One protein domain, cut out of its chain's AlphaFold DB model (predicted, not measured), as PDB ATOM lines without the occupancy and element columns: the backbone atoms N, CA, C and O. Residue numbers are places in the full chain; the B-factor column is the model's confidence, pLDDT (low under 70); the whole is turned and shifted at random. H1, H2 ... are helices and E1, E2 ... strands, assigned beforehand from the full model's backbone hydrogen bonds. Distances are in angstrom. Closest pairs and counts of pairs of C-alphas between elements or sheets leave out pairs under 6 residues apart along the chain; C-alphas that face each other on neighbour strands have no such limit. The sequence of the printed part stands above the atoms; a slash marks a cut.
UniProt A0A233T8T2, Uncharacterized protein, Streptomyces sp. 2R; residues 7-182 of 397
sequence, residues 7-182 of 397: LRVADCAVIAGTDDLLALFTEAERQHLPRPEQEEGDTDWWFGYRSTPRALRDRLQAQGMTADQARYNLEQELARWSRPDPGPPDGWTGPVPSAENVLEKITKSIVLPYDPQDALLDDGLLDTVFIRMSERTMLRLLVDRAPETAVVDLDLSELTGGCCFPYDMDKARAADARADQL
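AT A GLANCE: This is residues 7 to 182 of the 397 residues of an uncharacterized protein of Streptomyces sp. 2R (UniProt A0A233T8T2). A strongly twisted sheet of five strands has H6 packed along E1, and H2, H3 and H4 gather round H6. The hairpin E3 and E4 reaches away from these helices, and residues 37 to 42 at its tip stick out; H8 packs on H1. The printed part has 176 residues with eight named helices and five named strands, in the order E1 E2 H1 E3 E4 H2 H3 H4 H5 H6 E5 H7 H8. The sheet runs E2 E1 E5 E4 E3, antiparallel throughout, and the class is mixed, helices and strands. The whole is compact, with a radius of gyration of the C-alphas of 17.1 A and spans of 48 by 40 by 35 A.

IN THESE COORDINATES: E1, residues 7 to 9, begins at C-alpha 7 (180.107, 167.002, 151.001). E2 is residues 12 to 15, H1 residues 19 to 22, and E3 residues 30 to 34, 13.5 A long. E4, residues 45 to 51, measures 18.1 A. H2, residues 53 to 63, measures 15.4 A, H3, residues 67 to 81, 21.6 A, and H4, residues 99 to 111, 18.9 A. H5 is residues 125 to 130, H6 residues 135 to 143, E5 residues 152 to 155, and H7 residues 157 to 160. H8, residues 173 to 182, is 14.1 A long and ends at C-alpha 182 (183.587, 152.449, 134.182).

HOW THE PARTS SIT: Within hydrogen-bond range across the pairs of neighbour strands are, for instance, N 7 and O 14 at 2.9 A for E1 and E2, N 8 and O 153 at 2.8 A for E1 and E5, N 51 and O 152 at 2.8 A for E4 and E5, and N 46 and O 33 at 2.7 A for E3 and E4. H6, the hub, lies over E1 at a height over the sheet of 9.8 A and runs along the strands, at 2 degrees to E1 on the local plane. H6 touches H3 at a steep tilt of 62 degrees, opposite ways, closest at the C-alphas of Ala 70 and Thr 137, 5.1 A. H6 touches H2 at a steep tilt of 40 degrees, opposite ways, with C-alphas 53 and 143 closest at 4.9 A. H6 also touches H4, with C-alphas 106 and 142 closest at 6.6 A, and H1, with C-alphas 21 and 135 closest at 6.5 A. H5 touches H4, about perpendicular at 77 degrees, C-alphas 126 and 102 being closest at 7.2 A. H8 touches H1, with C-alphas 174 and 22 closest at 5.1 A. H7 touches no helix and only grazes the sheet. Every O i to N i+4 pair is within hydrogen-bond range in H2, H3, H5, H6 and H8, and 8 of 9 are in H4; H1 and H7 are too short for such a pair.

THE WHOLE: The C-alphas of Gly 41 and Pro 84 are the two farthest apart, at 52.0 A. The printed part has no cut; the links H3 to H4, H4 to H5 and H7 to H8 are long. The mean pLDDT of the printed part is 80.5, with 32 residues under 70, among them 34 to 44, 112 to 123 and 161 to 166.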
ATOM      1  N   LEU A   7     178.978 166.371 151.671       87.38
ATOM      2  CA  LEU A   7     180.107 167.002 151.001       87.38
ATOM      3  C   LEU A   7     180.361 168.356 151.659       87.38
ATOM      4  O   LEU A   7     179.494 169.229 151.653       87.38
ATOM      5  N   ARG A   8     181.573 168.554 152.169       87.81
ATOM      6  CA  ARG A   8     182.025 169.823 152.733       87.81
ATOM      7  C   ARG A   8     183.183 170.384 151.919       87.81
ATOM      8  O   ARG A   8     184.215 169.736 151.779       87.81
ATOM      9  N   VAL A   9     183.026 171.598 151.408       87.38
ATOM     10  CA  VAL A   9     184.053 172.359 150.686       87.38
ATOM     11  C   VAL A   9     184.326 173.633 151.479       87.38
ATOM     12  O   VAL A   9     183.487 174.532 151.495       87.38
ATOM     13  N   ALA A  10     185.490 173.709 152.134       84.06
ATOM     14  CA  ALA A  10     185.759 174.730 153.154       84.06
ATOM     15  C   ALA A  10     184.636 174.754 154.215       84.06
ATOM     16  O   ALA A  10     184.383 173.725 154.842       84.06
ATOM     17  N   ASP A  11     183.950 175.885 154.380       79.62
ATOM     18  CA  ASP A  11     182.837 176.041 155.315       79.62
ATOM     19  C   ASP A  11     181.449 175.839 154.667       79.62
ATOM     20  O   ASP A  11     180.423 175.969 155.322       79.62
ATOM     21  N   CYS A  12     181.383 175.461 153.388       79.62
ATOM     22  CA  CYS A  12     180.122 175.119 152.731       79.62
ATOM     23  C   CYS A  12     179.858 173.612 152.859       79.62
ATOM     24  O   CYS A  12     180.658 172.816 152.365       79.62
ATOM     25  N   ALA A  13     178.734 173.210 153.457       80.38
ATOM     26  CA  ALA A  13     178.299 171.814 153.519       80.38
ATOM     27  C   ALA A  13     176.995 171.616 152.742       80.38
ATOM     28  O   ALA A  13     176.076 172.422 152.858       80.38
ATOM     29  N   VAL A  14     176.927 170.547 151.952       77.44
ATOM     30  CA  VAL A  14     175.751 170.166 151.163       77.44
ATOM     31  C   VAL A  14     175.511 168.665 151.287       77.44
ATOM     32  O   VAL A  14     176.458 167.877 151.389       77.44
ATOM     33  N   ILE A  15     174.241 168.262 151.275       72.62
ATOM     34  CA  ILE A  15     173.876 166.843 151.193       72.62
ATOM     35  C   ILE A  15     174.297 166.335 149.815       72.62
ATOM     36  O   ILE A  15     174.021 166.975 148.799       72.62
ATOM     37  N   ALA A  16     174.946 165.176 149.777       70.00
ATOM     38  CA  ALA A  16     175.349 164.541 148.532       70.00
ATOM     39  C   ALA A  16     174.828 163.102 148.447       70.00
ATOM     40  O   ALA A  16     174.398 162.514 149.437       70.00
ATOM     41  N   GLY A  17     174.843 162.516 147.257       71.62
ATOM     42  CA  GLY A  17     174.868 161.071 147.089       71.62
ATOM     43  C   GLY A  17     176.283 160.525 147.279       71.62
ATOM     44  O   GLY A  17     177.272 161.258 147.337       71.62
ATOM     45  N   THR A  18     176.378 159.205 147.440       69.50
ATOM     46  CA  THR A  18     177.656 158.535 147.699       69.50
ATOM     47  C   THR A  18     178.414 158.248 146.413       69.50
ATOM     48  O   THR A  18     179.564 158.645 146.280       69.50
ATOM     49  N   ASP A  19     177.802 157.551 145.461       76.44
ATOM     50  CA  ASP A  19     178.580 156.775 144.491       76.44
ATOM     51  C   ASP A  19     179.241 157.641 143.407       76.44
ATOM     52  O   ASP A  19     180.347 157.324 142.960       76.44
ATOM     53  N   ASP A  20     178.613 158.754 143.000       85.12
ATOM     54  CA  ASP A  20     179.160 159.590 141.928       85.12
ATOM     55  C   ASP A  20     180.368 160.408 142.392       85.12
ATOM     56  O   ASP A  20     181.425 160.381 141.749       85.12
ATOM     57  N   LEU A  21     180.231 161.079 143.541       88.44
ATOM     58  CA  LEU A  21     181.317 161.820 144.177       88.44
ATOM     59  C   LEU A  21     182.434 160.915 144.685       88.44
ATOM     60  O   LEU A  21     183.603 161.260 144.520       88.44
ATOM     61  N   LEU A  22     182.111 159.763 145.273       89.81
ATOM     62  CA  LEU A  22     183.104 158.855 145.849       89.81
ATOM     63  C   LEU A  22     184.125 158.384 144.807       89.81
ATOM     64  O   LEU A  22     185.312 158.268 145.108       89.81
ATOM     65  N   ALA A  23     183.701 158.216 143.555       90.25
ATOM     66  CA  ALA A  23     184.591 157.871 142.454       90.25
ATOM     67  C   ALA A  23     185.649 158.952 142.136       90.25
ATOM     68  O   ALA A  23     186.687 158.642 141.542       90.25
ATOM     69  N   LEU A  24     185.431 160.206 142.546       92.50
ATOM     70  CA  LEU A  24     186.388 161.305 142.382       92.50
ATOM     71  C   LEU A  24     187.492 161.318 143.445       92.50
ATOM     72  O   LEU A  24     188.465 162.052 143.286       92.50
ATOM     73  N   PHE A  25     187.378 160.533 144.515       93.50
ATOM     74  CA  PHE A  25     188.405 160.420 145.556       93.50
ATOM     75  C   PHE A  25     189.300 159.210 145.317       93.50
ATOM     76  O   PHE A  25     188.936 158.302 144.592       93.50
ATOM     77  N   THR A  26     190.480 159.142 145.916       90.69
ATOM     78  CA  THR A  26     191.371 157.970 145.846       90.69
ATOM     79  C   THR A  26     191.427 157.260 147.194       90.69
ATOM     80  O   THR A  26     191.189 157.868 148.229       90.69
ATOM     81  N   GLU A  27     191.787 155.974 147.232       90.31
ATOM     82  CA  GLU A  27     191.886 155.261 148.520       90.31
ATOM     83  C   GLU A  27     192.968 155.816 149.449       90.31
ATOM     84  O   GLU A  27     192.866 155.682 150.664       90.31
ATOM     85  N   ALA A  28     193.978 156.483 148.890       88.19
ATOM     86  CA  ALA A  28     194.987 157.186 149.674       88.19
ATOM     87  C   ALA A  28     194.413 158.393 150.445       88.19
ATOM     88  O   ALA A  28     195.039 158.867 151.388       88.19
ATOM     89  N   GLU A  29     193.235 158.887 150.058       92.00
ATOM     90  CA  GLU A  29     192.557 160.034 150.675       92.00
ATOM     91  C   GLU A  29     191.571 159.631 151.777       92.00
ATOM     92  O   GLU A  29     191.041 160.504 152.470       92.00
ATOM     93  N   ARG A  30     191.332 158.328 151.971       91.94
ATOM     94  CA  ARG A  30     190.472 157.810 153.038       91.94
ATOM     95  C   ARG A  30     191.061 158.173 154.399       91.94
ATOM     96  O   ARG A  30     192.226 157.877 154.662       91.94
ATOM     97  N   GLN A  31     190.259 158.764 155.283       89.31
ATOM     98  CA  GLN A  31     190.666 159.029 156.662       89.31
ATOM     99  C   GLN A  31     189.771 158.324 157.672       89.31
ATOM    100  O   GLN A  31     188.590 158.068 157.440       89.31
ATOM    101  N   HIS A  32     190.374 158.087 158.831       86.19
ATOM    102  CA  HIS A  32     189.719 157.643 160.045       86.19
ATOM    103  C   HIS A  32     190.244 158.502 161.197       86.19
ATOM    104  O   HIS A  32     191.316 158.232 161.745       86.19
ATOM    105  N   LEU A  33     189.545 159.593 161.504       80.00
ATOM    106  CA  LEU A  33     189.986 160.582 162.488       80.00
ATOM    107  C   LEU A  33     189.035 160.583 163.686       80.00
ATOM    108  O   LEU A  33     187.838 160.423 163.493       80.00
ATOM    109  N   PRO A  34     189.510 160.773 164.924       69.88
ATOM    110  CA  PRO A  34     188.603 161.030 166.039       69.88
ATOM    111  C   PRO A  34     187.875 162.363 165.794       69.88
ATOM    112  O   PRO A  34     188.509 163.340 165.377       69.88
ATOM    113  N   ARG A  35     186.552 162.417 165.998       63.19
ATOM    114  CA  ARG A  35     185.782 163.661 165.852       63.19
ATOM    115  C   ARG A  35     186.246 164.639 166.950       63.19
ATOM    116  O   ARG A  35     186.447 164.208 168.087       63.19
ATOM    117  N   PRO A  36     186.486 165.929 166.642       52.81
ATOM    118  CA  PRO A  36     186.830 166.901 167.675       52.81
ATOM    119  C   PRO A  36     185.685 166.980 168.691       52.81
ATOM    120  O   PRO A  36     184.528 167.029 168.284       52.81
ATOM    121  N   GLU A  37     186.028 166.960 169.979       49.47
ATOM    122  CA  GLU A  37     185.118 166.900 171.131       49.47
ATOM    123  C   GLU A  37     183.834 167.733 170.940       49.47
ATOM    124  O   GLU A  37     183.850 168.961 171.025       49.47
ATOM    125  N   GLN A  38     182.702 167.055 170.738       46.50
ATOM    126  CA  GLN A  38     181.392 167.552 171.148       46.50
ATOM    127  C   GLN A  38     180.841 166.593 172.207       46.50
ATOM    128  O   GLN A  38     180.817 165.387 171.998       46.50
ATOM    129  N   GLU A  39     180.520 167.190 173.359       42.75
ATOM    130  CA  GLU A  39     179.819 166.696 174.554       42.75
ATOM    131  C   GLU A  39     179.757 165.173 174.807       42.75
ATOM    132  O   GLU A  39     179.047 164.429 174.145       42.75
ATOM    133  N   GLU A  40     180.475 164.766 175.864       41.25
ATOM    134  CA  GLU A  40     180.320 163.556 176.689       41.25
ATOM    135  C   GLU A  40     179.682 162.304 176.049       41.25
ATOM    136  O   GLU A  40     178.466 162.119 176.056       41.25
ATOM    137  N   GLY A  41     180.531 161.317 175.736       43.38
ATOM    138  CA  GLY A  41     180.211 159.925 176.083       43.38
ATOM    139  C   GLY A  41     180.383 158.859 175.010       43.38
ATOM    140  O   GLY A  41     180.379 157.685 175.373       43.38
ATOM    141  N   ASP A  42     180.601 159.213 173.746       45.72
ATOM    142  CA  ASP A  42     180.891 158.233 172.697       45.72
ATOM    143  C   ASP A  42     182.107 158.691 171.893       45.72
ATOM    144  O   ASP A  42     182.201 159.854 171.498       45.72
ATOM    145  N   THR A  43     183.090 157.814 171.685       45.88
ATOM    146  CA  THR A  43     184.201 158.113 170.768       45.88
ATOM    147  C   THR A  43     183.661 158.066 169.349       45.88
ATOM    148  O   THR A  43     183.742 157.036 168.684       45.88
ATOM    149  N   ASP A  44     183.052 159.164 168.926       67.50
ATOM    150  CA  ASP A  44     182.519 159.340 167.589       67.50
ATOM    151  C   ASP A  44     183.694 159.620 166.638       67.50
ATOM    152  O   ASP A  44     184.518 160.509 166.873       67.50
ATOM    153  N   TRP A  45     183.853 158.798 165.604       70.19
ATOM    154  CA  TRP A  45     184.957 158.906 164.650       70.19
ATOM    155  C   TRP A  45     184.447 159.549 163.357       70.19
ATOM    156  O   TRP A  45     183.380 159.214 162.842       70.19
ATOM    157  N   TRP A  46     185.235 160.464 162.799       83.50
ATOM    158  CA  TRP A  46     185.081 160.938 161.433       83.50
ATOM    159  C   TRP A  46     185.623 159.898 160.450       83.50
ATOM    160  O   TRP A  46     186.812 159.561 160.480       83.50
ATOM    161  N   PHE A  47     184.761 159.418 159.560       87.56
ATOM    162  CA  PHE A  47     185.119 158.510 158.483       87.56
ATOM    163  C   PHE A  47     184.679 159.089 157.147       87.56
ATOM    164  O   PHE A  47     183.525 159.464 156.962       87.56
ATOM    165  N   GLY A  48     185.603 159.132 156.196       91.00
ATOM    166  CA  GLY A  48     185.341 159.745 154.908       91.00
ATOM    167  C   GLY A  48     186.585 159.864 154.049       91.00
ATOM    168  O   GLY A  48     187.620 159.250 154.325       91.00
ATOM    169  N   TYR A  49     186.484 160.679 153.006       93.62
ATOM    170  CA  TYR A  49     187.585 160.976 152.094       93.62
ATOM    171  C   TYR A  49     187.912 162.464 152.140       93.62
ATOM    172  O   TYR A  49     187.011 163.296 152.095       93.62
ATOM    173  N   ARG A  50     189.203 162.794 152.225       93.94
ATOM    174  CA  ARG A  50     189.695 164.175 152.287       93.94
ATOM    175  C   ARG A  50     190.616 164.472 151.113       93.94
ATOM    176  O   ARG A  50     191.630 163.803 150.938       93.94
ATOM    177  N   SER A  51     190.297 165.511 150.349       95.38
ATOM    178  CA  SER A  51     191.090 165.980 149.211       95.38
ATOM    179  C   SER A  51     191.272 167.503 149.238       95.38
ATOM    180  O   SER A  51     190.888 168.184 150.191       95.38
ATOM    181  N   THR A  52     191.879 168.042 148.183       95.12
ATOM    182  CA  THR A  52     192.055 169.484 147.971       95.12
ATOM    183  C   THR A  52     191.182 169.965 146.809       95.12
ATOM    184  O   THR A  52     190.904 169.184 145.889       95.12
ATOM    185  N   PRO A  53     190.783 171.252 146.781       95.50
ATOM    186  CA  PRO A  53     190.075 171.830 145.642       95.50
ATOM    187  C   PRO A  53     190.821 171.628 144.323       95.50
ATOM    188  O   PRO A  53     190.217 171.210 143.338       95.50
ATOM    189  N   ARG A  54     192.147 171.834 144.316       95.00
ATOM    190  CA  ARG A  54     192.990 171.594 143.140       95.00
ATOM    191  C   ARG A  54     192.870 170.160 142.636       95.00
ATOM    192  O   ARG A  54     192.557 169.961 141.469       95.00
ATOM    193  N   ALA A  55     193.065 169.174 143.511       95.81
ATOM    194  CA  ALA A  55     193.036 167.773 143.108       95.81
ATOM    195  C   ALA A  55     191.686 167.374 142.493       95.81
ATOM    196  O   ALA A  55     191.653 166.704 141.462       95.81
ATOM    197  N   LEU A  56     190.573 167.814 143.086       96.44
ATOM    198  CA  LEU A  56     189.238 167.514 142.568       96.44
ATOM    199  C   LEU A  56     188.926 168.264 141.268       96.44
ATOM    200  O   LEU A  56     188.361 167.655 140.358       96.44
ATOM    201  N   ARG A  57     189.333 169.536 141.126       95.62
ATOM    202  CA  ARG A  57     189.221 170.267 139.849       95.62
ATOM    203  C   ARG A  57     189.959 169.545 138.737       95.62
ATOM    204  O   ARG A  57     189.386 169.339 137.674       95.62
ATOM    205  N   ASP A  58     191.183 169.110 139.003       95.81
ATOM    206  CA  ASP A  58     192.027 168.428 138.028       95.81
ATOM    207  C   ASP A  58     191.408 167.091 137.576       95.81
ATOM    208  O   ASP A  58     191.383 166.767 136.387       95.81
ATOM    209  N   ARG A  59     190.815 166.328 138.501       95.31
ATOM    210  CA  ARG A  59     190.097 165.078 138.187       95.31
ATOM    211  C   ARG A  59     188.829 165.325 137.371       95.31
ATOM    212  O   ARG A  59     188.596 164.642 136.373       95.31
ATOM    213  N   LEU A  60     188.037 166.325 137.755       94.19
ATOM    214  CA  LEU A  60     186.846 166.755 137.016       94.19
ATOM    215  C   LEU A  60     187.215 167.225 135.601       94.19
ATOM    216  O   LEU A  60     186.571 166.836 134.628       94.19
ATOM    217  N   GLN A  61     188.304 167.981 135.475       93.81
ATOM    218  CA  GLN A  61     188.876 168.437 134.211       93.81
ATOM    219  C   GLN A  61     189.284 167.256 133.308       93.81
ATOM    220  O   GLN A  61     188.913 167.202 132.127       93.81
ATOM    221  N   ALA A  62     189.973 166.255 133.866       92.75
ATOM    222  CA  ALA A  62     190.325 165.023 133.158       92.75
ATOM    223  C   ALA A  62     189.084 164.241 132.683       92.75
ATOM    224  O   ALA A  62     189.107 163.656 131.602       92.75
ATOM    225  N   GLN A  63     187.967 164.308 133.410       89.94
ATOM    226  CA  GLN A  63     186.687 163.710 133.000       89.94
ATOM    227  C   GLN A  63     185.840 164.600 132.071       89.94
ATOM    228  O   GLN A  63     184.862 164.135 131.499       89.94
ATOM    229  N   GLY A  64     186.229 165.857 131.849       89.50
ATOM    230  CA  GLY A  64     185.574 166.769 130.900       89.50
ATOM    231  C   GLY A  64     184.573 167.720 131.546       89.50
ATOM    232  O   GLY A  64     183.915 168.483 130.847       89.50
ATOM    233  N   MET A  65     184.494 167.716 132.875       91.12
ATOM    234  CA  MET A  65     183.745 168.697 133.648       91.12
ATOM    235  C   MET A  65     184.623 169.933 133.894       91.12
ATOM    236  O   MET A  65     185.246 170.085 134.951       91.12
ATOM    237  N   THR A  66     184.715 170.788 132.873       91.12
ATOM    238  CA  THR A  66     185.444 172.066 132.915       91.12
ATOM    239  C   THR A  66     184.635 173.151 133.635       91.12
ATOM    240  O   THR A  66     183.432 172.992 133.855       91.12
ATOM    241  N   ALA A  67     185.277 174.272 133.981       91.38
ATOM    242  CA  ALA A  67     184.593 175.425 134.576       91.38
ATOM    243  C   ALA A  67     183.480 175.964 133.658       91.38
ATOM    244  O   ALA A  67     182.354 176.188 134.102       91.38
ATOM    245  N   ASP A  68     183.769 176.091 132.359       91.06
ATOM    246  CA  ASP A  68     182.800 176.564 131.369       91.06
ATOM    247  C   ASP A  68     181.646 175.583 131.184       91.06
ATOM    248  O   ASP A  68     180.492 176.002 131.110       91.06
ATOM    249  N   GLN A  69     181.926 174.276 131.173       90.88
ATOM    250  CA  GLN A  69     180.877 173.264 131.093       90.88
ATOM    251  C   GLN A  69     179.979 173.300 132.334       90.88
ATOM    252  O   GLN A  69     178.757 173.214 132.214       90.88
ATOM    253  N   ALA A  70     180.565 173.462 133.523       94.06
ATOM    254  CA  ALA A  70     179.797 173.542 134.757       94.06
ATOM    255  C   ALA A  70     178.936 174.810 134.819       94.06
ATOM    256  O   ALA A  70     177.765 174.750 135.201       94.06
ATOM    257  N   ARG A  71     179.483 175.944 134.369       94.88
ATOM    258  CA  ARG A  71     178.734 177.194 134.226       94.88
ATOM    259  C   ARG A  71     177.605 177.063 133.207       94.88
ATOM    260  O   ARG A  71     176.480 177.453 133.504       94.88
ATOM    261  N   TYR A  72     177.882 176.491 132.040       93.81
ATOM    262  CA  TYR A  72     176.871 176.240 131.018       93.81
ATOM    263  C   TYR A  72     175.737 175.371 131.572       93.81
ATOM    264  O   TYR A  72     174.568 175.712 131.404       93.81
ATOM    265  N   ASN A  73     176.059 174.294 132.296       94.19
ATOM    266  CA  ASN A  73     175.062 173.435 132.938       94.19
ATOM    267  C   ASN A  73     174.190 174.219 133.934       94.19
ATOM    268  O   ASN A  73     172.968 174.083 133.904       94.19
ATOM    269  N   LEU A  74     174.791 175.077 134.768       94.62
ATOM    270  CA  LEU A  74     174.056 175.956 135.683       94.62
ATOM    271  C   LEU A  74     173.104 176.895 134.928       94.62
ATOM    272  O   LEU A  74     171.925 176.987 135.261       94.62
ATOM    273  N   GLU A  75     173.594 177.574 133.893       94.88
ATOM    274  CA  GLU A  75     172.786 178.485 133.078       94.88
ATOM    275  C   GLU A  75     171.622 177.756 132.390       94.88
ATOM    276  O   GLU A  75     170.506 178.277 132.353       94.88
ATOM    277  N   GLN A  76     171.847 176.531 131.899       92.56
ATOM    278  CA  GLN A  76     170.788 175.703 131.321       92.56
ATOM    279  C   GLN A  76     169.734 175.298 132.357       92.56
ATOM    280  O   GLN A  76     168.542 175.352 132.047       92.56
ATOM    281  N   GLU A  77     170.131 174.925 133.576       91.75
ATOM    282  CA  GLU A  77     169.171 174.591 134.634       91.75
ATOM    283  C   GLU A  77     168.345 175.811 135.060       91.75
ATOM    284  O   GLU A  77     167.116 175.736 135.122       91.75
ATOM    285  N   LEU A  78     168.973 176.972 135.242       91.06
ATOM    286  CA  LEU A  78     168.262 178.212 135.569       91.06
ATOM    287  C   LEU A  78     167.321 178.652 134.434       91.06
ATOM    288  O   LEU A  78     166.195 179.093 134.677       91.06
ATOM    289  N   ALA A  79     167.715 178.458 133.173       89.81
ATOM    290  CA  ALA A  79     166.837 178.710 132.031       89.81
ATOM    291  C   ALA A  79     165.601 177.789 132.020       89.81
ATOM    292  O   ALA A  79     164.529 178.206 131.568       89.81
ATOM    293  N   ARG A  80     165.705 176.553 132.536       87.25
ATOM    294  CA  ARG A  80     164.556 175.636 132.674       87.25
ATOM    295  C   ARG A  80     163.562 176.109 133.728       87.25
ATOM    296  O   ARG A  80     162.367 175.936 133.514       87.25
ATOM    297  N   TRP A  81     164.021 176.766 134.794       86.81
ATOM    298  CA  TRP A  81     163.130 177.320 135.825       86.81
ATOM    299  C   TRP A  81     162.196 178.400 135.271       86.81
ATOM    300  O   TRP A  81     161.108 178.614 135.796       86.81
ATOM    301  N   SER A  82     162.595 179.059 134.180       79.88
ATOM    302  CA  SER A  82     161.778 180.072 133.500       79.88
ATOM    303  C   SER A  82     160.663 179.476 132.624       79.88
ATOM    304  O   SER A  82     159.879 180.223 132.037       79.88
ATOM    305  N   ARG A  83     160.588 178.143 132.484       81.62
ATOM    306  CA  ARG A  83     159.566 177.438 131.693       81.62
ATOM    307  C   ARG A  83     158.465 176.900 132.609       81.62
ATOM    308  O   ARG A  83     158.772 176.525 133.723       81.62
ATOM    309  N   PRO A  84     157.209 176.777 132.154       70.12
ATOM    310  CA  PRO A  84     156.111 176.292 132.997       70.12
ATOM    311  C   PRO A  84     156.199 174.805 133.391       70.12
ATOM    312  O   PRO A  84     155.520 174.403 134.327       70.12
ATOM    313  N   ASP A  85     157.016 173.999 132.705       72.12
ATOM    314  CA  ASP A  85     157.236 172.576 132.998       72.12
ATOM    315  C   ASP A  85     158.707 172.223 132.677       72.12
ATOM    316  O   ASP A  85     159.134 172.436 131.533       72.12
ATOM    317  N   PRO A  86     159.530 171.790 133.654       65.62
ATOM    318  CA  PRO A  86     159.183 171.485 135.049       65.62
ATOM    319  C   PRO A  86     159.091 172.701 135.990       65.62
ATOM    320  O   PRO A  86     158.918 172.504 137.190       65.62
ATOM    321  N   GLY A  87     159.233 173.945 135.508       71.75
ATOM    322  CA  GLY A  87     159.187 175.118 136.393       71.75
ATOM    323  C   GLY A  87     160.371 175.211 137.350       71.75
ATOM    324  O   GLY A  87     161.323 174.430 137.241       71.75
ATOM    325  N   PRO A  88     160.362 176.176 138.281       76.50
ATOM    326  CA  PRO A  88     161.279 176.157 139.411       76.50
ATOM    327  C   PRO A  88     160.976 174.951 140.332       76.50
ATOM    328  O   PRO A  88     159.906 174.349 140.222       76.50
ATOM    329  N   PRO A  89     161.903 174.547 141.215       76.50
ATOM    330  CA  PRO A  89     161.671 173.472 142.180       76.50
ATOM    331  C   PRO A  89     160.493 173.747 143.117       76.50
ATOM    332  O   PRO A  89     160.183 174.902 143.422       76.50
ATOM    333  N   ASP A  90     159.861 172.674 143.593       71.94
ATOM    334  CA  ASP A  90     158.729 172.756 144.513       71.94
ATOM    335  C   ASP A  90     159.111 173.557 145.768       71.94
ATOM    336  O   ASP A  90     160.099 173.262 146.435       71.94
ATOM    337  N   GLY A  91     158.321 174.587 146.084       69.88
ATOM    338  CA  GLY A  91     158.563 175.479 147.223       69.88
ATOM    339  C   GLY A  91     159.327 176.767 146.891       69.88
ATOM    340  O   GLY A  91     159.317 177.691 147.706       69.88
ATOM    341  N   TRP A  92     159.907 176.900 145.693       77.88
ATOM    342  CA  TRP A  92     160.540 178.150 145.269       77.88
ATOM    343  C   TRP A  92     159.493 179.214 144.906       77.88
ATOM    344  O   TRP A  92     158.684 179.035 143.994       77.88
ATOM    345  N   THR A  93     159.521 180.351 145.605       74.38
ATOM    346  CA  THR A  93     158.574 181.469 145.397       74.38
ATOM    347  C   THR A  93     159.245 182.766 144.927       74.38
ATOM    348  O   THR A  93     158.558 183.748 144.639       74.38
ATOM    349  N   GLY A  94     160.580 182.778 144.829       78.06
ATOM    350  CA  GLY A  94     161.374 183.930 144.402       78.06
ATOM    351  C   GLY A  94     161.521 184.067 142.879       78.06
ATOM    352  O   GLY A  94     161.130 183.177 142.118       78.06
ATOM    353  N   PRO A  95     162.117 185.170 142.388       84.06
ATOM    354  CA  PRO A  95     162.518 185.276 140.986       84.06
ATOM    355  C   PRO A  95     163.589 184.230 140.649       84.06
ATOM    356  O   PRO A  95     164.386 183.863 141.509       84.06
ATOM    357  N   VAL A  96     163.639 183.769 139.396       87.00
ATOM    358  CA  VAL A  96     164.715 182.874 138.939       87.00
ATOM    359  C   VAL A  96     166.060 183.602 139.091       87.00
ATOM    360  O   VAL A  96     166.212 184.697 138.539       87.00
ATOM    361  N   PRO A  97     167.027 183.049 139.845       88.75
ATOM    362  CA  PRO A  97     168.316 183.695 140.046       88.75
ATOM    363  C   PRO A  97     169.146 183.648 138.759       88.75
ATOM    364  O   PRO A  97     168.993 182.756 137.927       88.75
ATOM    365  N   SER A  98     170.050 184.616 138.594       91.44
ATOM    366  CA  SER A  98     171.074 184.536 137.550       91.44
ATOM    367  C   SER A  98     172.179 183.554 137.962       91.44
ATOM    368  O   SER A  98     172.365 183.293 139.154       91.44
ATOM    369  N   ALA A  99     172.960 183.056 136.998       92.75
ATOM    370  CA  ALA A  99     174.139 182.247 137.308       92.75
ATOM    371  C   ALA A  99     175.126 183.008 138.211       92.75
ATOM    372  O   ALA A  99     175.660 182.427 139.149       92.75
ATOM    373  N   GLU A 100     175.300 184.319 138.003       93.69
ATOM    374  CA  GLU A 100     176.140 185.156 138.872       93.69
ATOM    375  C   GLU A 100     175.623 185.211 140.312       93.69
ATOM    376  O   GLU A 100     176.421 185.118 141.238       93.69
ATOM    377  N   ASN A 101     174.303 185.280 140.519       90.75
ATOM    378  CA  ASN A 101     173.729 185.289 141.869       90.75
ATOM    379  C   ASN A 101     174.055 183.985 142.616       90.75
ATOM    380  O   ASN A 101     174.435 184.019 143.784       90.75
ATOM    381  N   VAL A 102     173.919 182.838 141.938       90.81
ATOM    382  CA  VAL A 102     174.242 181.521 142.514       90.81
ATOM    383  C   VAL A 102     175.738 181.427 142.813       90.81
ATOM    384  O   VAL A 102     176.135 181.024 143.901       90.81
ATOM    385  N   LEU A 103     176.576 181.851 141.872       92.00
ATOM    386  CA  LEU A 103     178.027 181.853 142.015       92.00
ATOM    387  C   LEU A 103     178.508 182.775 143.151       92.00
ATOM    388  O   LEU A 103     179.426 182.415 143.888       92.00
ATOM    389  N   GLU A 104     177.900 183.949 143.323       89.88
ATOM    390  CA  GLU A 104     178.179 184.856 144.442       89.88
ATOM    391  C   GLU A 104     177.753 184.235 145.779       89.88
ATOM    392  O   GLU A 104     178.483 184.335 146.769       89.88
ATOM    393  N   LYS A 105     176.599 183.555 145.807       87.81
ATOM    394  CA  LYS A 105     176.132 182.822 146.987       87.81
ATOM    395  C   LYS A 105     177.117 181.719 147.374       87.81
ATOM    396  O   LYS A 105     177.515 181.682 148.532       87.81
ATOM    397  N   ILE A 106     177.589 180.913 146.417       89.00
ATOM    398  CA  ILE A 106     178.637 179.903 146.645       89.00
ATOM    399  C   ILE A 106     179.874 180.543 147.283       89.00
ATOM    400  O   ILE A 106     180.356 180.074 148.311       89.00
ATOM    401  N   THR A 107     180.372 181.644 146.713       88.00
ATOM    402  CA  THR A 107     181.552 182.335 147.250       88.00
ATOM    403  C   THR A 107     181.335 182.825 148.686       88.00
ATOM    404  O   THR A 107     182.254 182.723 149.494       88.00
ATOM    405  N   LYS A 108     180.138 183.312 149.037       85.00
ATOM    406  CA  LYS A 108     179.809 183.701 150.420       85.00
ATOM    407  C   LYS A 108     179.749 182.489 151.353       85.00
ATOM    408  O   LYS A 108     180.331 182.546 152.429       85.00
ATOM    409  N   SER A 109     179.105 181.402 150.932       81.44
ATOM    410  CA  SER A 109     178.953 180.180 151.734       81.44
ATOM    411  C   SER A 109     180.274 179.442 151.974       81.44
ATOM    412  O   SER A 109     180.421 178.779 152.986       81.44
ATOM    413  N   ILE A 110     181.254 179.573 151.078       82.50
ATOM    414  CA  ILE A 110     182.597 178.990 151.252       82.50
ATOM    415  C   ILE A 110     183.412 179.709 152.340       82.50
ATOM    416  O   ILE A 110     184.318 179.107 152.908       82.50
ATOM    417  N   VAL A 111     183.131 180.993 152.590       72.50
ATOM    418  CA  VAL A 111     183.915 181.870 153.486       72.50
ATOM    419  C   VAL A 111     183.270 182.028 154.868       72.50
ATOM    420  O   VAL A 111     183.937 182.439 155.817       72.50
ATOM    421  N   LEU A 112     181.968 181.765 154.985       62.75
ATOM    422  CA  LEU A 112     181.235 181.882 156.241       62.75
ATOM    423  C   LEU A 112     181.265 180.544 156.985       62.75
ATOM    424  O   LEU A 112     180.894 179.548 156.373       62.75
ATOM    425  N   PRO A 113     181.639 180.511 158.277       55.12
ATOM    426  CA  PRO A 113     181.691 179.272 159.045       55.12
ATOM    427  C   PRO A 113     180.327 178.575 159.045       55.12
ATOM    428  O   PRO A 113     179.306 179.207 159.325       55.12
ATOM    429  N   TYR A 114     180.324 177.273 158.752       52.69
ATOM    430  CA  TYR A 114     179.135 176.434 158.860       52.69
ATOM    431  C   TYR A 114     178.677 176.386 160.318       52.69
ATOM    432  O   TYR A 114     179.333 175.765 161.157       52.69
ATOM    433  N   ASP A 115     177.550 177.023 160.620       52.22
ATOM    434  CA  ASP A 115     176.877 176.867 161.902       52.22
ATOM    435  C   ASP A 115     175.679 175.915 161.722       52.22
ATOM    436  O   ASP A 115     174.706 176.269 161.052       52.22
ATOM    437  N   PRO A 116     175.712 174.699 162.299       47.72
ATOM    438  CA  PRO A 116     174.613 173.742 162.196       47.72
ATOM    439  C   PRO A 116     173.308 174.224 162.859       47.72
ATOM    440  O   PRO A 116     172.251 173.669 162.563       47.72
ATOM    441  N   GLN A 117     173.348 175.239 163.733       42.84
ATOM    442  CA  GLN A 117     172.152 175.893 164.285       42.84
ATOM    443  C   GLN A 117     171.616 177.004 163.364       42.84
ATOM    444  O   GLN A 117     170.407 177.234 163.331       42.84
ATOM    445  N   ASP A 118     172.494 177.630 162.575       40.75
ATOM    446  CA  ASP A 118     172.203 178.726 161.633       40.75
ATOM    447  C   ASP A 118     172.029 178.242 160.175       40.75
ATOM    448  O   ASP A 118     171.654 179.020 159.298       40.75
ATOM    449  N   ALA A 119     172.185 176.936 159.911       42.47
ATOM    450  CA  ALA A 119     171.848 176.269 158.644       42.47
ATOM    451  C   ALA A 119     170.379 176.492 158.209       42.47
ATOM    452  O   ALA A 119     170.016 176.290 157.054       42.47
ATOM    453  N   LEU A 120     169.536 176.956 159.135       35.69
ATOM    454  CA  LEU A 120     168.140 177.352 158.931       35.69
ATOM    455  C   LEU A 120     167.952 178.796 158.417       35.69
ATOM    456  O   LEU A 120     166.810 179.200 158.190       35.69
ATOM    457  N   LEU A 121     169.028 179.575 158.237       37.09
ATOM    458  CA  LEU A 121     169.010 180.925 157.650       37.09
ATOM    459  C   LEU A 121     169.568 180.982 156.216       37.09
ATOM    460  O   LEU A 121     169.713 182.075 155.661       37.09
ATOM    461  N   ASP A 122     169.853 179.836 155.589       52.50
ATOM    462  CA  ASP A 122     169.970 179.800 154.133       52.50
ATOM    463  C   ASP A 122     168.573 179.997 153.527       52.50
ATOM    464  O   ASP A 122     167.589 179.426 153.991       52.50
ATOM    465  N   ASP A 123     168.457 180.771 152.449       58.66
ATOM    466  CA  ASP A 123     167.215 180.873 151.672       58.66
ATOM    467  C   ASP A 123     166.906 179.575 150.894       58.66
ATOM    468  O   ASP A 123     166.053 179.559 150.006       58.66
ATOM    469  N   GLY A 124     167.623 178.490 151.215       72.00
ATOM    470  CA  GLY A 124     167.585 177.188 150.569       72.00
ATOM    471  C   GLY A 124     168.049 177.235 149.119       72.00
ATOM    472  O   GLY A 124     167.834 176.269 148.389       72.00
ATOM    473  N   LEU A 125     168.628 178.351 148.658       78.25
ATOM    474  CA  LEU A 125     168.911 178.575 147.246       78.25
ATOM    475  C   LEU A 125     169.891 177.532 146.704       78.25
ATOM    476  O   LEU A 125     169.646 176.979 145.633       78.25
ATOM    477  N   LEU A 126     170.986 177.261 147.421       81.00
ATOM    478  CA  LEU A 126     171.999 176.314 146.952       81.00
ATOM    479  C   LEU A 126     171.453 174.889 146.935       81.00
ATOM    480  O   LEU A 126     171.559 174.236 145.902       81.00
ATOM    481  N   ASP A 127     170.774 174.453 147.995       78.62
ATOM    482  CA  ASP A 127     170.125 173.136 148.044       78.62
ATOM    483  C   ASP A 127     169.095 172.968 146.916       78.62
ATOM    484  O   ASP A 127     169.053 171.949 146.224       78.62
ATOM    485  N   THR A 128     168.301 174.014 146.674       80.19
ATOM    486  CA  THR A 128     167.260 174.049 145.639       80.19
ATOM    487  C   THR A 128     167.842 173.995 144.226       80.19
ATOM    488  O   THR A 128     167.263 173.374 143.331       80.19
ATOM    489  N   VAL A 129     168.987 174.639 143.996       84.50
ATOM    490  CA  VAL A 129     169.702 174.568 142.718       84.50
ATOM    491  C   VAL A 129     170.381 173.207 142.566       84.50
ATOM    492  O   VAL A 129     170.178 172.535 141.555       84.50
ATOM    493  N   PHE A 130     171.136 172.766 143.570       85.75
ATOM    494  CA  PHE A 130     171.976 171.575 143.499       85.75
ATOM    495  C   PHE A 130     171.190 170.269 143.409       85.75
ATOM    496  O   PHE A 130     171.632 169.376 142.690       85.75
ATOM    497  N   ILE A 131     169.990 170.171 143.995       82.69
ATOM    498  CA  ILE A 131     169.137 168.974 143.858       82.69
ATOM    499  C   ILE A 131     168.737 168.671 142.401       82.69
ATOM    500  O   ILE A 131     168.355 167.548 142.077       82.69
ATOM    501  N   ARG A 132     168.812 169.662 141.500       84.69
ATOM    502  CA  ARG A 132     168.529 169.501 140.063       84.69
ATOM    503  C   ARG A 132     169.781 169.406 139.192       84.69
ATOM    504  O   ARG A 132     169.667 169.322 137.971       84.69
ATOM    505  N   MET A 133     170.963 169.424 139.795       86.88
ATOM    506  CA  MET A 133     172.239 169.367 139.090       86.88
ATOM    507  C   MET A 133     172.915 168.016 139.307       86.88
ATOM    508  O   MET A 133     172.639 167.310 140.270       86.88
ATOM    509  N   SER A 134     173.834 167.648 138.411       89.31
ATOM    510  CA  SER A 134     174.710 166.509 138.687       89.31
ATOM    511  C   SER A 134     175.715 166.860 139.782       89.31
ATOM    512  O   SER A 134     176.213 167.989 139.840       89.31
ATOM    513  N   GLU A 135     176.073 165.872 140.601       88.69
ATOM    514  CA  GLU A 135     176.991 166.053 141.731       88.69
ATOM    515  C   GLU A 135     178.361 166.568 141.280       88.69
ATOM    516  O   GLU A 135     178.937 167.442 141.920       88.69
ATOM    517  N   ARG A 136     178.851 166.117 140.116       91.06
ATOM    518  CA  ARG A 136     180.073 166.655 139.496       91.06
ATOM    519  C   ARG A 136     179.973 168.129 139.131       91.06
ATOM    520  O   ARG A 136     180.950 168.851 139.299       91.06
ATOM    521  N   THR A 137     178.827 168.569 138.605       92.62
ATOM    522  CA  THR A 137     178.639 169.984 138.256       92.62
ATOM    523  C   THR A 137     178.609 170.824 139.526       92.62
ATOM    524  O   THR A 137     179.327 171.816 139.610       92.62
ATOM    525  N   MET A 138     177.836 170.395 140.529       91.94
ATOM    526  CA  MET A 138     177.804 171.027 141.849       91.94
ATOM    527  C   MET A 138     179.214 171.128 142.440       91.94
ATOM    528  O   MET A 138     179.669 172.226 142.754       91.94
ATOM    529  N   LEU A 139     179.928 170.002 142.534       93.69
ATOM    530  CA  LEU A 139     181.279 169.971 143.076       93.69
ATOM    531  C   LEU A 139     182.195 170.909 142.294       93.69
ATOM    532  O   LEU A 139     182.892 171.695 142.925       93.69
ATOM    533  N   ARG A 140     182.163 170.884 140.951       95.12
ATOM    534  CA  ARG A 140     182.984 171.767 140.109       95.12
ATOM    535  C   ARG A 140     182.763 173.241 140.449       95.12
ATOM    536  O   ARG A 140     183.738 173.957 140.654       95.12
ATOM    537  N   LEU A 141     181.505 173.670 140.568       94.50
ATOM    538  CA  LEU A 141     181.156 175.048 140.928       94.50
ATOM    539  C   LEU A 141     181.664 175.435 142.325       94.50
ATOM    540  O   LEU A 141     182.112 176.566 142.514       94.50
ATOM    541  N   LEU A 142     181.617 174.509 143.288       93.06
ATOM    542  CA  LEU A 142     182.129 174.725 144.642       93.06
ATOM    543  C   LEU A 142     183.664 174.831 144.653       93.06
ATOM    544  O   LEU A 142     184.214 175.803 145.172       93.06
ATOM    545  N   VAL A 143     184.377 173.870 144.054       94.75
ATOM    546  CA  VAL A 143     185.852 173.825 144.108       94.75
ATOM    547  C   VAL A 143     186.532 174.895 143.250       94.75
ATOM    548  O   VAL A 143     187.646 175.307 143.566       94.75
ATOM    549  N   ASP A 144     185.867 175.410 142.210       93.88
ATOM    550  CA  ASP A 144     186.349 176.565 141.435       93.88
ATOM    551  C   ASP A 144     186.330 177.871 142.253       93.88
ATOM    552  O   ASP A 144     187.021 178.828 141.905       93.88
ATOM    553  N   ARG A 145     185.557 177.925 143.347       91.62
ATOM    554  CA  ARG A 145     185.456 179.091 144.243       91.62
ATOM    555  C   ARG A 145     186.145 178.899 145.587       91.62
ATOM    556  O   ARG A 145     186.274 179.865 146.338       91.62
ATOM    557  N   ALA A 146     186.587 177.684 145.884       91.38
ATOM    558  CA  ALA A 146     187.300 177.374 147.108       91.38
ATOM    559  C   ALA A 146     188.751 177.896 147.054       91.38
ATOM    560  O   ALA A 146     189.407 177.775 146.015       91.38
ATOM    561  N   PRO A 147     189.289 178.441 148.160       89.94
ATOM    562  CA  PRO A 147     190.714 178.749 148.269       89.94
ATOM    563  C   PRO A 147     191.580 177.500 148.059       89.94
ATOM    564  O   PRO A 147     191.227 176.426 148.537       89.94
ATOM    565  N   GLU A 148     192.763 177.636 147.453       88.44
ATOM    566  CA  GLU A 148     193.697 176.506 147.261       88.44
ATOM    567  C   GLU A 148     194.105 175.818 148.573       88.44
ATOM    568  O   GLU A 148     194.428 174.634 148.586       88.44
ATOM    569  N   THR A 149     194.091 176.563 149.680       88.69
ATOM    570  CA  THR A 149     194.423 176.069 151.023       88.69
ATOM    571  C   THR A 149     193.259 175.365 151.716       88.69
ATOM    572  O   THR A 149     193.435 174.873 152.829       88.69
ATOM    573  N   ALA A 150     192.062 175.370 151.125       90.44
ATOM    574  CA  ALA A 150     190.903 174.711 151.705       90.44
ATOM    575  C   ALA A 150     191.006 173.184 151.584       90.44
ATOM    576  O   ALA A 150     191.770 172.635 150.790       90.44
ATOM    577  N   VAL A 151     190.181 172.502 152.370       91.31
ATOM    578  CA  VAL A 151     189.979 171.055 152.304       91.31
ATOM    579  C   VAL A 151     188.592 170.746 151.760       91.31
ATOM    580  O   VAL A 151     187.646 171.513 151.963       91.31
ATOM    581  N   VAL A 152     188.492 169.618 151.061       93.19
ATOM    582  CA  VAL A 152     187.225 169.047 150.612       93.19
ATOM    583  C   VAL A 152     187.048 167.687 151.259       93.19
ATOM    584  O   VAL A 152     187.860 166.788 151.038       93.19
ATOM    585  N   ASP A 153     185.988 167.551 152.040       91.88
ATOM    586  CA  ASP A 153     185.663 166.366 152.821       91.88
ATOM    587  C   ASP A 153     184.372 165.738 152.288       91.88
ATOM    588  O   ASP A 153     183.345 166.405 152.195       91.88
ATOM    589  N   LEU A 154     184.417 164.450 151.959       91.94
ATOM    590  CA  LEU A 154     183.233 163.613 151.797       91.94
ATOM    591  C   LEU A 154     183.063 162.806 153.085       91.94
ATOM    592  O   LEU A 154     183.762 161.812 153.288       91.94
ATOM    593  N   ASP A 155     182.183 163.276 153.964       87.88
ATOM    594  CA  ASP A 155     181.870 162.674 155.259       87.88
ATOM    595  C   ASP A 155     180.854 161.540 155.083       87.88
ATOM    596  O   ASP A 155     179.761 161.732 154.546       87.88
ATOM    597  N   LEU A 156     181.241 160.347 155.529       87.12
ATOM    598  CA  LEU A 156     180.462 159.117 155.465       87.12
ATOM    599  C   LEU A 156     180.135 158.572 156.867       87.12
ATOM    600  O   LEU A 156     179.599 157.467 156.967       87.12
ATOM    601  N   SER A 157     180.435 159.304 157.947       82.62
ATOM    602  CA  SER A 157     180.260 158.843 159.334       82.62
ATOM    603  C   SER A 157     178.820 158.446 159.653       82.62
ATOM    604  O   SER A 157     178.582 157.465 160.353       82.62
ATOM    605  N   GLU A 158     177.825 159.149 159.108       77.88
ATOM    606  CA  GLU A 158     176.424 158.783 159.351       77.88
ATOM    607  C   GLU A 158     176.055 157.413 158.768       77.88
ATOM    608  O   GLU A 158     175.118 156.775 159.251       77.88
ATOM    609  N   LEU A 159     176.801 156.932 157.766       77.31
ATOM    610  CA  LEU A 159     176.573 155.634 157.136       77.31
ATOM    611  C   LEU A 159     177.191 154.480 157.939       77.31
ATOM    612  O   LEU A 159     176.739 153.345 157.805       77.31
ATOM    613  N   THR A 160     178.187 154.742 158.793       73.00
ATOM    614  CA  THR A 160     178.903 153.693 159.542       73.00
ATOM    615  C   THR A 160     178.150 153.213 160.784       73.00
ATOM    616  O   THR A 160     178.344 152.077 161.208       73.00
ATOM    617  N   GLY A 161     177.266 154.043 161.352       60.09
ATOM    618  CA  GLY A 161     176.513 153.748 162.582       60.09
ATOM    619  C   GLY A 161     175.123 153.121 162.391       60.09
ATOM    620  O   GLY A 161     174.432 152.831 163.369       60.09
ATOM    621  N   GLY A 162     174.668 152.922 161.150       56.84
ATOM    622  CA  GLY A 162     173.310 152.456 160.862       56.84
ATOM    623  C   GLY A 162     173.077 150.979 161.212       56.84
ATOM    624  O   GLY A 162     173.743 150.088 160.693       56.84
ATOM    625  N   CYS A 163     172.042 150.684 162.007       49.69
ATOM    626  CA  CYS A 163     171.652 149.309 162.369       49.69
ATOM    627  C   CYS A 163     171.150 148.439 161.195       49.69
ATOM    628  O   CYS A 163     170.975 147.231 161.360       49.69
ATOM    629  N   CYS A 164     170.903 149.027 160.018       52.72
ATOM    630  CA  CYS A 164     170.275 148.345 158.880       52.72
ATOM    631  C   CYS A 164     171.222 148.064 157.702       52.72
ATOM    632  O   CYS A 164     170.895 147.217 156.874       52.72
ATOM    633  N   PHE A 165     172.386 148.720 157.633       56.69
ATOM    634  CA  PHE A 165     173.392 148.492 156.594       56.69
ATOM    635  C   PHE A 165     174.791 148.632 157.197       56.69
ATOM    636  O   PHE A 165     175.233 149.757 157.416       56.69
ATOM    637  N   PRO A 166     175.508 147.527 157.472       59.94
ATOM    638  CA  PRO A 166     176.890 147.619 157.920       59.94
ATOM    639  C   PRO A 166     177.737 148.212 156.789       59.94
ATOM    640  O   PRO A 166     178.022 147.552 155.783       59.94
ATOM    641  N   TYR A 167     178.113 149.480 156.932       71.00
ATOM    642  CA  TYR A 167     179.023 150.134 156.007       71.00
ATOM    643  C   TYR A 167     180.444 149.652 156.291       71.00
ATOM    644  O   TYR A 167     181.098 150.090 157.229       71.00
ATOM    645  N   ASP A 168     180.907 148.689 155.494       75.75
ATOM    646  CA  ASP A 168     182.270 148.161 155.599       75.75
ATOM    647  C   ASP A 168     183.295 149.244 155.215       75.75
ATOM    648  O   ASP A 168     183.355 149.654 154.046       75.75
ATOM    649  N   MET A 169     184.039 149.711 156.221       79.12
ATOM    650  CA  MET A 169     185.034 150.786 156.151       79.12
ATOM    651  C   MET A 169     186.378 150.314 155.581       79.12
ATOM    652  O   MET A 169     187.160 151.137 155.097       79.12
ATOM    653  N   ASP A 170     186.641 149.003 155.590       80.12
ATOM    654  CA  ASP A 170     187.903 148.432 155.115       80.12
ATOM    655  C   ASP A 170     187.923 148.272 153.590       80.12
ATOM    656  O   ASP A 170     188.995 148.277 152.975       80.12
ATOM    657  N   LYS A 171     186.745 148.209 152.957       84.56
ATOM    658  CA  LYS A 171     186.609 148.148 151.495       84.56
ATOM    659  C   LYS A 171     187.144 149.397 150.797       84.56
ATOM    660  O   LYS A 171     187.023 150.516 151.293       84.56
ATOM    661  N   ALA A 172     187.687 149.185 149.600       86.69
ATOM    662  CA  ALA A 172     188.217 150.227 148.727       86.69
ATOM    663  C   ALA A 172     187.081 150.937 147.969       86.69
ATOM    664  O   ALA A 172     186.926 150.781 146.760       86.69
ATOM    665  N   ARG A 173     186.247 151.688 148.696       87.88
ATOM    666  CA  ARG A 173     184.968 152.201 148.188       87.88
ATOM    667  C   ARG A 173     185.094 153.179 147.023       87.88
ATOM    668  O   ARG A 173     184.284 153.118 146.106       87.88
ATOM    669  N   ALA A 174     186.089 154.056 147.027       88.19
ATOM    670  CA  ALA A 174     186.352 154.964 145.918       88.19
ATOM    671  C   ALA A 174     186.879 154.229 144.679       88.19
ATOM    672  O   ALA A 174     186.532 154.580 143.549       88.19
ATOM    673  N   ALA A 175     187.694 153.188 144.865       86.75
ATOM    674  CA  ALA A 175     188.114 152.316 143.770       86.75
ATOM    675  C   ALA A 175     186.943 151.511 143.187       86.75
ATOM    676  O   ALA A 175     186.806 151.469 141.965       86.75
ATOM    677  N   ASP A 176     186.094 150.943 144.044       88.12
ATOM    678  CA  ASP A 176     184.895 150.202 143.647       88.12
ATOM    679  C   ASP A 176     183.919 151.121 142.891       88.12
ATOM    680  O   ASP A 176     183.540 150.812 141.765       88.12
ATOM    681  N   ALA A 177     183.621 152.310 143.432       87.88
ATOM    682  CA  ALA A 177     182.754 153.299 142.787       87.88
ATOM    683  C   ALA A 177     183.263 153.703 141.392       87.88
ATOM    684  O   ALA A 177     182.485 153.787 140.439       87.88
ATOM    685  N   ARG A 178     184.581 153.895 141.222       87.00
ATOM    686  CA  ARG A 178     185.169 154.129 139.890       87.00
ATOM    687  C   ARG A 178     185.011 152.937 138.956       87.00
ATOM    688  O   ARG A 178     184.741 153.131 137.772       87.00
ATOM    689  N   ALA A 179     185.245 151.723 139.448       84.75
ATOM    690  CA  ALA A 179     185.132 150.518 138.635       84.75
ATOM    691  C   ALA A 179     183.688 150.314 138.151       84.75
ATOM    692  O   ALA A 179     183.471 150.024 136.973       84.75
ATOM    693  N   ASP A 180     182.714 150.558 139.023       84.12
ATOM    694  CA  ASP A 180     181.290 150.485 138.703       84.12
ATOM    695  C   ASP A 180     180.883 151.562 137.689       84.12
ATOM    696  O   ASP A 180     180.183 151.265 136.717       84.12
ATOM    697  N   GLN A 181     181.384 152.794 137.829       79.56
ATOM    698  CA  GLN A 181     181.185 153.850 136.826       79.56
ATOM    699  C   GLN A 181     181.741 153.457 135.457       79.56
ATOM    700  O   GLN A 181     181.049 153.584 134.447       79.56
ATOM    701  N   LEU A 182     182.964 152.929 135.416       78.88
ATOM    702  CA  LEU A 182     183.587 152.449 134.182       78.88
ATOM    703  C   LEU A 182     182.794 151.315 133.524       78.88
ATOM    704  O   LEU A 182     182.738 151.231 132.295       78.88
TER     705      LEU A 182